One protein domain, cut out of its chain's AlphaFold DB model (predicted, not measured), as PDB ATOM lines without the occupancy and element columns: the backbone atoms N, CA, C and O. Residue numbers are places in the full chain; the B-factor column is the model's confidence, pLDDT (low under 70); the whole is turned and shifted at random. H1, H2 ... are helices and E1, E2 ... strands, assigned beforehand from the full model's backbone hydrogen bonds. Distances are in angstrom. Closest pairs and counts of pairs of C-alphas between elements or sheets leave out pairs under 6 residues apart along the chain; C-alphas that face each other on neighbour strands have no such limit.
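This is residues 2 to 78 of the 78 residues of the protein "3-oxoacyl-[acyl-carrier protein] reductase" of Desulforhopalus singaporensis (UniProt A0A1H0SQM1). A loose chain with little regular structure: the hairpin of E1 and E2 at one end, H2 toward the other, H1 along one side between. The last stretch, residues 59 to 78, folds back from the far end, where residues 58 to 64 stand free. The 77 printed residues include, in order, E1, E2, H1 and H2, a mixed class with 30 residues in named elements; the sheet E1 - E2 is antiparallel. The radius of gyration of the C-alphas is 15.9 A, the spans 47 by 32 by 19 A.

Residues 2 to 3 pair, parallel, with residues 45 to 46. E1, residues 15 to 18, and E2, residues 21 to 24, form a hairpin, antiparallel at 148 degrees; N 16 and O 23 are 2.9 A apart, within hydrogen-bond range. H1, residues 29 to 38, and H2, residues 47 to 58, are apart. Every O i to N i+4 pair is within range in H1, 7 of 8 in H2.

E1 spans 9.5 A from C-alpha 15 at (282.391, 321.288, 351.585), E2 9.6 A, H1 14.5 A, and H2 16.4 A to C-alpha 58 at (285.961, 340.922, 377.131).

The C-alphas farthest apart, Gly 20 and Tyr 64, are 47.9 A apart. The printed part has no cut, no link is long, and no printed residue is under 70 in pLDDT.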
ATOM      1  N   ILE A   2     277.494 323.989 369.924       95.75
ATOM      2  CA  ILE A   2     277.001 325.268 369.393       95.75
ATOM      3  C   ILE A   2     276.722 325.091 367.905       95.75
ATOM      4  O   ILE A   2     277.514 324.438 367.222       95.75
ATOM      5  N   ASP A   3     275.613 325.633 367.419       94.38
ATOM      6  CA  ASP A   3     275.237 325.604 366.016       94.38
ATOM      7  C   ASP A   3     275.988 326.690 365.245       94.38
ATOM      8  O   ASP A   3     275.832 327.888 365.469       94.38
ATOM      9  N   THR A   4     276.876 326.240 364.372       93.12
ATOM     10  CA  THR A   4     277.787 327.061 363.580       93.12
ATOM     11  C   THR A   4     277.915 326.428 362.206       93.12
ATOM     12  O   THR A   4     277.615 325.245 362.035       93.12
ATOM     13  N   ARG A   5     278.485 327.161 361.248       89.50
ATOM     14  CA  ARG A   5     278.811 326.615 359.921       89.50
ATOM     15  C   ARG A   5     279.577 325.282 359.988       89.50
ATOM     16  O   ARG A   5     279.358 324.392 359.184       89.50
ATOM     17  N   MET A   6     280.451 325.114 360.982       90.25
ATOM     18  CA  MET A   6     281.261 323.900 361.130       90.25
ATOM     19  C   MET A   6     280.529 322.721 361.771       90.25
ATOM     20  O   MET A   6     280.990 321.586 361.660       90.25
ATOM     21  N   THR A   7     279.429 322.975 362.475       92.38
ATOM     22  CA  THR A   7     278.706 321.955 363.238       92.38
ATOM     23  C   THR A   7     277.371 321.592 362.616       92.38
ATOM     24  O   THR A   7     276.840 320.549 362.993       92.38
ATOM     25  N   GLN A   8     276.851 322.395 361.678       92.25
ATOM     26  CA  GLN A   8     275.610 322.167 360.926       92.25
ATOM     27  C   GLN A   8     275.517 320.773 360.289       92.25
ATOM     28  O   GLN A   8     276.504 320.045 360.196       92.25
ATOM     29  N   ALA A   9     274.301 320.378 359.902       90.81
ATOM     30  CA  ALA A   9     274.051 319.068 359.312       90.81
ATOM     31  C   ALA A   9     274.897 318.876 358.047       90.81
ATOM     32  O   ALA A   9     274.803 319.652 357.096       90.81
ATOM     33  N   LYS A  10     275.718 317.821 358.034       88.31
ATOM     34  CA  LYS A  10     276.623 317.504 356.915       88.31
ATOM     35  C   LYS A  10     275.873 317.321 355.589       88.31
ATOM     36  O   LYS A  10     276.408 317.559 354.509       88.31
ATOM     37  N   GLU A  11     274.617 316.907 355.677       86.56
ATOM     38  CA  GLU A  11     273.701 316.672 354.566       86.56
ATOM     39  C   GLU A  11     273.315 317.956 353.807       86.56
ATOM     40  O   GLU A  11     272.844 317.864 352.676       86.56
ATOM     41  N   ILE A  12     273.561 319.143 354.378       76.56
ATOM     42  CA  ILE A  12     273.363 320.442 353.707       76.56
ATOM     43  C   ILE A  12     274.381 320.631 352.559       76.56
ATOM     44  O   ILE A  12     274.171 321.451 351.668       76.56
ATOM     45  N   GLY A  13     275.443 319.814 352.512       70.31
ATOM     46  CA  GLY A  13     276.341 319.715 351.357       70.31
ATOM     47  C   GLY A  13     277.449 320.767 351.316       70.31
ATOM     48  O   GLY A  13     278.091 320.930 350.278       70.31
ATOM     49  N   GLU A  14     277.702 321.469 352.423       74.88
ATOM     50  CA  GLU A  14     278.846 322.372 352.520       74.88
ATOM     51  C   GLU A  14     280.156 321.571 352.562       74.88
ATOM     52  O   GLU A  14     280.342 320.659 353.372       74.88
ATOM     53  N   ALA A  15     281.079 321.907 351.664       81.81
ATOM     54  CA  ALA A  15     282.391 321.288 351.585       81.81
ATOM     55  C   ALA A  15     283.479 322.359 351.558       81.81
ATOM     56  O   ALA A  15     283.316 323.416 350.946       81.81
ATOM     57  N   VAL A  16     284.597 322.062 352.211       84.75
ATOM     58  CA  VAL A  16     285.818 322.863 352.140       84.75
ATOM     59  C   VAL A  16     286.796 322.140 351.227       84.75
ATOM     60  O   VAL A  16     286.950 320.923 351.314       84.75
ATOM     61  N   GLU A  17     287.432 322.886 350.330       89.12
ATOM     62  CA  GLU A  17     288.501 322.367 349.485       89.12
ATOM     63  C   GLU A  17     289.829 322.447 350.237       89.12
ATOM     64  O   GLU A  17     290.213 323.511 350.732       89.12
ATOM     65  N   HIS A  18     290.522 321.319 350.338       85.50
ATOM     66  CA  HIS A  18     291.855 321.237 350.914       85.50
ATOM     67  C   HIS A  18     292.728 320.391 349.993       85.50
ATOM     68  O   HIS A  18     292.405 319.238 349.732       85.50
ATOM     69  N   GLU A  19     293.796 320.985 349.456       87.75
ATOM     70  CA  GLU A  19     294.744 320.310 348.552       87.75
ATOM     71  C   GLU A  19     294.087 319.640 347.324       87.75
ATOM     72  O   GLU A  19     294.544 318.614 346.830       87.75
ATOM     73  N   GLY A  20     293.006 320.237 346.808       87.38
ATOM     74  CA  GLY A  20     292.247 319.710 345.668       87.38
ATOM     75  C   GLY A  20     291.218 318.632 346.033       87.38
ATOM     76  O   GLY A  20     290.465 318.195 345.161       87.38
ATOM     77  N   GLU A  21     291.122 318.235 347.306       87.06
ATOM     78  CA  GLU A  21     290.078 317.337 347.796       87.06
ATOM     79  C   GLU A  21     288.911 318.102 348.429       87.06
ATOM     80  O   GLU A  21     289.088 319.041 349.210       87.06
ATOM     81  N   LYS A  22     287.681 317.678 348.113       86.88
ATOM     82  CA  LYS A  22     286.458 318.217 348.723       86.88
ATOM     83  C   LYS A  22     286.137 317.468 350.007       86.88
ATOM     84  O   LYS A  22     285.674 316.328 349.972       86.88
ATOM     85  N   ILE A  23     286.300 318.142 351.137       87.56
ATOM     86  CA  ILE A  23     285.988 317.602 352.457       87.56
ATOM     87  C   ILE A  23     284.619 318.126 352.879       87.56
ATOM     88  O   ILE A  23     284.444 319.320 353.114       87.56
ATOM     89  N   ALA A  24     283.639 317.231 352.984       86.31
ATOM     90  CA  ALA A  24     282.313 317.583 353.483       86.31
ATOM     91  C   ALA A  24     282.379 317.961 354.972       86.31
ATOM     92  O   ALA A  24     282.857 317.175 355.800       86.31
ATOM     93  N   VAL A  25     281.871 319.148 355.288       90.06
ATOM     94  CA  VAL A  25     281.896 319.768 356.611       90.06
ATOM     95  C   VAL A  25     280.555 319.579 357.317       90.06
ATOM     96  O   VAL A  25     279.519 319.452 356.673       90.06
ATOM     97  N   GLY A  26     280.583 319.543 358.648       92.00
ATOM     98  CA  GLY A  26     279.393 319.421 359.477       92.00
ATOM     99  C   GLY A  26     279.334 318.113 360.255       92.00
ATOM    100  O   GLY A  26     280.182 317.224 360.119       92.00
ATOM    101  N   VAL A  27     278.304 317.999 361.085       92.94
ATOM    102  CA  VAL A  27     278.021 316.814 361.900       92.94
ATOM    103  C   VAL A  27     276.814 316.094 361.294       92.94
ATOM    104  O   VAL A  27     275.831 316.761 360.979       92.94
ATOM    105  N   PRO A  28     276.839 314.759 361.123       93.88
ATOM    106  CA  PRO A  28     275.685 314.022 360.611       93.88
ATOM    107  C   PRO A  28     274.418 314.288 361.428       93.88
ATOM    108  O   PRO A  28     274.456 314.260 362.664       93.88
ATOM    109  N   GLU A  29     273.281 314.467 360.761       93.88
ATOM    110  CA  GLU A  29     272.033 314.891 361.414       93.88
ATOM    111  C   GLU A  29     271.577 313.929 362.526       93.88
ATOM    112  O   GLU A  29     271.145 314.339 363.606       93.88
ATOM    113  N   LYS A  30     271.750 312.618 362.319       94.75
ATOM    114  CA  LYS A  30     271.448 311.604 363.345       94.75
ATOM    115  C   LYS A  30     272.277 311.810 364.620       94.75
ATOM    116  O   LYS A  30     271.775 311.595 365.722       94.75
ATOM    117  N   GLN A  31     273.537 312.209 364.471       94.38
ATOM    118  CA  GLN A  31     274.436 312.465 365.591       94.38
ATOM    119  C   GLN A  31     274.110 313.802 366.265       94.38
ATOM    120  O   GLN A  31     274.122 313.865 367.493       94.38
ATOM    121  N   ARG A  32     273.727 314.832 365.496       94.62
ATOM    122  CA  ARG A  32     273.235 316.106 366.047       94.62
ATOM    123  C   ARG A  32     272.026 315.899 366.958       94.62
ATOM    124  O   ARG A  32     272.081 316.293 368.119       94.62
ATOM    125  N   LYS A  33     271.003 315.176 366.488       95.19
ATOM    126  CA  LYS A  33     269.813 314.847 367.298       95.19
ATOM    127  C   LYS A  33     270.157 314.067 368.564       95.19
ATOM    128  O   LYS A  33     269.581 314.315 369.618       95.19
ATOM    129  N   MET A  34     271.106 313.130 368.483       95.62
ATOM    130  CA  MET A  34     271.585 312.406 369.665       95.62
ATOM    131  C   MET A  34     272.203 313.357 370.697       95.62
ATOM    132  O   MET A  34     271.890 313.247 371.880       95.62
ATOM    133  N   ILE A  35     273.047 314.290 370.252       94.75
ATOM    134  CA  ILE A  35     273.682 315.279 371.131       94.75
ATOM    135  C   ILE A  35     272.628 316.190 371.768       94.75
ATOM    136  O   ILE A  35     272.690 316.429 372.968       94.75
ATOM    137  N   GLU A  36     271.646 316.668 371.004       95.50
ATOM    138  CA  GLU A  36     270.570 317.528 371.518       95.50
ATOM    139  C   GLU A  36     269.757 316.862 372.631       95.50
ATOM    140  O   GLU A  36     269.459 317.514 373.628       95.50
ATOM    141  N   MET A  37     269.482 315.556 372.523       96.19
ATOM    142  CA  MET A  37     268.814 314.792 373.588       96.19
ATOM    143  C   MET A  37     269.651 314.668 374.869       96.19
ATOM    144  O   MET A  37     269.091 314.456 375.942       96.19
ATOM    145  N   MET A  38     270.980 314.765 374.770       96.00
ATOM    146  CA  MET A  38     271.879 314.734 375.928       96.00
ATOM    147  C   MET A  38     272.076 316.116 376.560       96.00
ATOM    148  O   MET A  38     272.493 316.198 377.713       96.00
ATOM    149  N   ILE A  39     271.805 317.201 375.828       96.81
ATOM    150  CA  ILE A  39     271.890 318.564 376.357       96.81
ATOM    151  C   ILE A  39     270.676 318.802 377.270       96.81
ATOM    152  O   ILE A  39     269.548 318.719 376.790       96.81
ATOM    153  N   PRO A  40     270.851 319.168 378.553       97.06
ATOM    154  CA  PRO A  40     269.727 319.427 379.457       97.06
ATOM    155  C   PRO A  40     268.750 320.510 378.983       97.06
ATOM    156  O   PRO A  40     267.553 320.412 379.233       97.06
ATOM    157  N   MET A  41     269.231 321.528 378.264       96.38
ATOM    158  CA  MET A  41     268.368 322.537 377.630       96.38
ATOM    159  C   MET A  41     267.616 322.026 376.383       96.38
ATOM    160  O   MET A  41     266.832 322.774 375.801       96.38
ATOM    161  N   GLY A  42     267.855 320.783 375.951       95.88
ATOM    162  CA  GLY A  42     267.130 320.101 374.876       95.88
ATOM    163  C   GLY A  42     267.429 320.592 373.458       95.88
ATOM    164  O   GLY A  42     266.706 320.236 372.531       95.88
ATOM    165  N   ARG A  43     268.455 321.431 373.270       96.12
ATOM    166  CA  ARG A  43     268.840 321.987 371.964       96.12
ATOM    167  C   ARG A  43     270.320 322.344 371.903       96.12
ATOM    168  O   ARG A  43     270.956 322.560 372.933       96.12
ATOM    169  N   ALA A  44     270.848 322.495 370.692       96.25
ATOM    170  CA  ALA A  44     272.114 323.186 370.487       96.25
ATOM    171  C   ALA A  44     272.004 324.673 370.882       96.25
ATOM    172  O   ALA A  44     270.939 325.292 370.764       96.25
ATOM    173  N   GLY A  45     273.111 325.247 371.357       96.44
ATOM    174  CA  GLY A  45     273.226 326.696 371.552       96.44
ATOM    175  C   GLY A  45     273.435 327.422 370.221       96.44
ATOM    176  O   GLY A  45     273.993 326.825 369.302       96.44
ATOM    177  N   SER A  46     273.032 328.685 370.103       96.31
ATOM    178  CA  SER A  46     273.338 329.513 368.928       96.31
ATOM    179  C   SER A  46     274.758 330.090 368.997       96.31
ATOM    180  O   SER A  46     275.370 330.167 370.070       96.31
ATOM    181  N   ALA A  47     275.297 330.517 367.853       96.12
ATOM    182  CA  ALA A  47     276.593 331.191 367.801       96.12
ATOM    183  C   ALA A  47     276.609 332.475 368.652       96.12
ATOM    184  O   ALA A  47     277.601 332.759 369.323       96.12
ATOM    185  N   GLU A  48     275.502 333.218 368.679       97.25
ATOM    186  CA  GLU A  48     275.326 334.439 369.473       97.25
ATOM    187  C   GLU A  48     275.333 334.150 370.978       97.25
ATOM    188  O   GLU A  48     275.893 334.931 371.751       97.25
ATOM    189  N   GLU A  49     274.761 333.024 371.412       96.56
ATOM    190  CA  GLU A  49     274.807 332.605 372.819       96.56
ATOM    191  C   GLU A  49     276.248 332.322 373.263       96.56
ATOM    192  O   GLU A  49     276.667 332.774 374.329       96.56
ATOM    193  N   ALA A  50     277.045 331.661 372.417       95.94
ATOM    194  CA  ALA A  50     278.472 331.468 372.672       95.94
ATOM    195  C   ALA A  50     279.253 332.795 372.654       95.94
ATOM    196  O   ALA A  50     280.060 333.059 373.549       95.94
ATOM    197  N   ALA A  51     278.987 333.659 371.669       97.06
ATOM    198  CA  ALA A  51     279.631 334.965 371.546       97.06
ATOM    199  C   ALA A  51     279.334 335.878 372.745       97.06
ATOM    200  O   ALA A  51     280.214 336.614 373.186       97.06
ATOM    201  N   SER A  52     278.134 335.793 373.322       97.88
ATOM    202  CA  SER A  52     277.745 336.579 374.497       97.88
ATOM    203  C   SER A  52     278.597 336.248 375.728       97.88
ATOM    204  O   SER A  52     278.973 337.148 376.478       97.88
ATOM    205  N   SER A  53     278.972 334.980 375.920       96.56
ATOM    206  CA  SER A  53     279.894 334.580 376.994       96.56
ATOM    207  C   SER A  53     281.313 335.114 376.778       96.56
ATOM    208  O   SER A  53     281.970 335.527 377.732       96.56
ATOM    209  N   ILE A  54     281.776 335.154 375.524       97.44
ATOM    210  CA  ILE A  54     283.065 335.765 375.167       97.44
ATOM    211  C   ILE A  54     283.015 337.273 375.428       97.44
ATOM    212  O   ILE A  54     283.924 337.825 376.045       97.44
ATOM    213  N   LEU A  55     281.933 337.932 375.003       98.12
ATOM    214  CA  LEU A  55     281.721 339.358 375.222       98.12
ATOM    215  C   LEU A  55     281.717 339.696 376.713       98.12
ATOM    216  O   LEU A  55     282.330 340.689 377.092       98.12
ATOM    217  N   PHE A  56     281.087 338.874 377.556       98.00
ATOM    218  CA  PHE A  56     281.132 339.054 379.006       98.00
ATOM    219  C   PHE A  56     282.577 339.134 379.507       98.00
ATOM    220  O   PHE A  56     282.917 340.134 380.136       98.00
ATOM    221  N   PHE A  57     283.428 338.163 379.150       97.75
ATOM    222  CA  PHE A  57     284.841 338.162 379.549       97.75
ATOM    223  C   PHE A  57     285.672 339.301 378.951       97.75
ATOM    224  O   PHE A  57     286.640 339.743 379.565       97.75
ATOM    225  N   ALA A  58     285.311 339.777 377.761       97.75
ATOM    226  CA  ALA A  58     285.961 340.922 377.131       97.75
ATOM    227  C   ALA A  58     285.468 342.276 377.681       97.75
ATOM    228  O   ALA A  58     286.068 343.314 377.400       97.75
ATOM    229  N   SER A  59     284.361 342.290 378.427       98.25
ATOM    230  CA  SER A  59     283.723 343.511 378.913       98.25
ATOM    231  C   SER A  59     284.252 343.956 380.285       98.25
ATOM    232  O   SER A  59     284.799 343.153 381.043       98.25
ATOM    233  N   PRO A  60     284.005 345.217 380.691       98.38
ATOM    234  CA  PRO A  60     284.313 345.676 382.047       98.38
ATOM    235  C   PRO A  60     283.566 344.928 383.164       98.38
ATOM    236  O   PRO A  60     283.967 345.028 384.321       98.38
ATOM    237  N   LEU A  61     282.498 344.183 382.845       98.12
ATOM    238  CA  LEU A  61     281.696 343.451 383.834       98.12
ATOM    239  C   LEU A  61     282.475 342.315 384.512       98.12
ATOM    240  O   LEU A  61     282.092 341.880 385.595       98.12
ATOM    241  N   SER A  62     283.566 341.851 383.902       98.06
ATOM    242  CA  SER A  62     284.418 340.781 384.422       98.06
ATOM    243  C   SER A  62     285.831 341.260 384.775       98.06
ATOM    244  O   SER A  62     286.768 340.466 384.757       98.06
ATOM    245  N   ASN A  63     286.016 342.543 385.107       98.00
ATOM    246  CA  ASN A  63     287.341 343.156 385.318       98.00
ATOM    247  C   ASN A  63     288.162 342.605 386.508       98.00
ATOM    248  O   ASN A  63     289.311 343.002 386.689       98.00
ATOM    249  N   TYR A  64     287.596 341.691 387.300       97.75
ATOM    250  CA  TYR A  64     288.278 340.984 388.385       97.75
ATOM    251  C   TYR A  64     288.154 339.453 388.274       97.75
ATOM    252  O   TYR A  64     288.383 338.727 389.239       97.75
ATOM    253  N   VAL A  65     287.784 338.945 387.094       97.81
ATOM    254  CA  VAL A  65     287.700 337.509 386.801       97.81
ATOM    255  C   VAL A  65     288.893 337.108 385.939       97.81
ATOM    256  O   VAL A  65     289.096 337.650 384.858       97.81
ATOM    257  N   SER A  66     289.694 336.151 386.410       97.19
ATOM    258  CA  SER A  66     290.869 335.644 385.691       97.19
ATOM    259  C   SER A  66     291.116 334.164 385.996       97.19
ATOM    260  O   SER A  66     290.688 333.650 387.033       97.19
ATOM    261  N   GLY A  67     291.783 333.463 385.073       97.12
ATOM    262  CA  GLY A  67     292.138 332.044 385.205       97.12
ATOM    263  C   GLY A  67     290.956 331.070 385.177       97.12
ATOM    264  O   GLY A  67     291.116 329.919 385.568       97.12
ATOM    265  N   GLN A  68     289.773 331.519 384.749       96.44
ATOM    266  CA  GLN A  68     288.558 330.702 384.715       96.44
ATOM    267  C   GLN A  68     288.277 330.166 383.310       96.44
ATOM    268  O   GLN A  68     288.547 330.835 382.314       96.44
ATOM    269  N   CYS A  69     287.669 328.981 383.241       94.94
ATOM    270  CA  CYS A  69     287.122 328.406 382.015       94.94
ATOM    271  C   CYS A  69     285.596 328.355 382.138       94.94
ATOM    272  O   CYS A  69     285.075 327.692 383.032       94.94
ATOM    273  N   LEU A  70     284.880 329.059 381.257       94.56
ATOM    274  CA  LEU A  70     283.419 329.014 381.213       94.56
ATOM    275  C   LEU A  70     282.963 328.030 380.138       94.56
ATOM    276  O   LEU A  70     283.164 328.254 378.944       94.56
ATOM    277  N   VAL A  71     282.318 326.950 380.567       95.25
ATOM    278  CA  VAL A  71     281.799 325.920 379.669       95.25
ATOM    279  C   VAL A  71     280.407 326.317 379.169       95.25
ATOM    280  O   VAL A  71     279.409 326.182 379.871       95.25
ATOM    281  N   VAL A  72     280.324 326.779 377.920       95.50
ATOM    282  CA  VAL A  72     279.057 327.165 377.271       95.50
ATOM    283  C   VAL A  72     278.459 325.958 376.543       95.50
ATOM    284  O   VAL A  72     278.609 325.789 375.333       95.50
ATOM    285  N   SER A  73     277.836 325.051 377.299       95.06
ATOM    286  CA  SER A  73     277.419 323.734 376.783       95.06
ATOM    287  C   SER A  73     275.918 323.441 376.867       95.06
ATOM    288  O   SER A  73     275.503 322.346 376.490       95.06
ATOM    289  N   GLY A  74     275.106 324.383 377.363       95.06
ATOM    290  CA  GLY A  74     273.686 324.142 377.650       95.06
ATOM    291  C   GLY A  74     273.459 323.096 378.752       95.06
ATOM    292  O   GLY A  74     272.405 322.466 378.791       95.06
ATOM    293  N   GLY A  75     274.466 322.876 379.609       94.56
ATOM    294  CA  GLY A  75     274.443 321.905 380.708       94.56
ATOM    295  C   GLY A  75     274.971 320.510 380.358       94.56
ATOM    296  O   GLY A  75     274.909 319.622 381.197       94.56
ATOM    297  N   LEU A  76     275.484 320.289 379.142       93.88
ATOM    298  CA  LEU A  76     276.004 318.976 378.724       93.88
ATOM    299  C   LEU A  76     277.240 318.529 379.527       93.88
ATOM    300  O   LEU A  76     277.510 317.339 379.641       93.88
ATOM    301  N   MET A  77     278.005 319.486 380.048       85.31
ATOM    302  CA  MET A  77     279.192 319.260 380.869       85.31
ATOM    303  C   MET A  77     279.135 320.215 382.062       85.31
ATOM    304  O   MET A  77     278.832 321.397 381.867       85.31
ATOM    305  N   VAL A  78     279.411 319.679 383.253       72.25
ATOM    306  CA  VAL A  78     279.491 320.384 384.542       72.25
ATOM    307  C   VAL A  78     280.867 320.211 385.160       72.25
ATOM    308  O   VAL A  78     281.479 319.145 384.917       72.25
TER     309      VAL A  78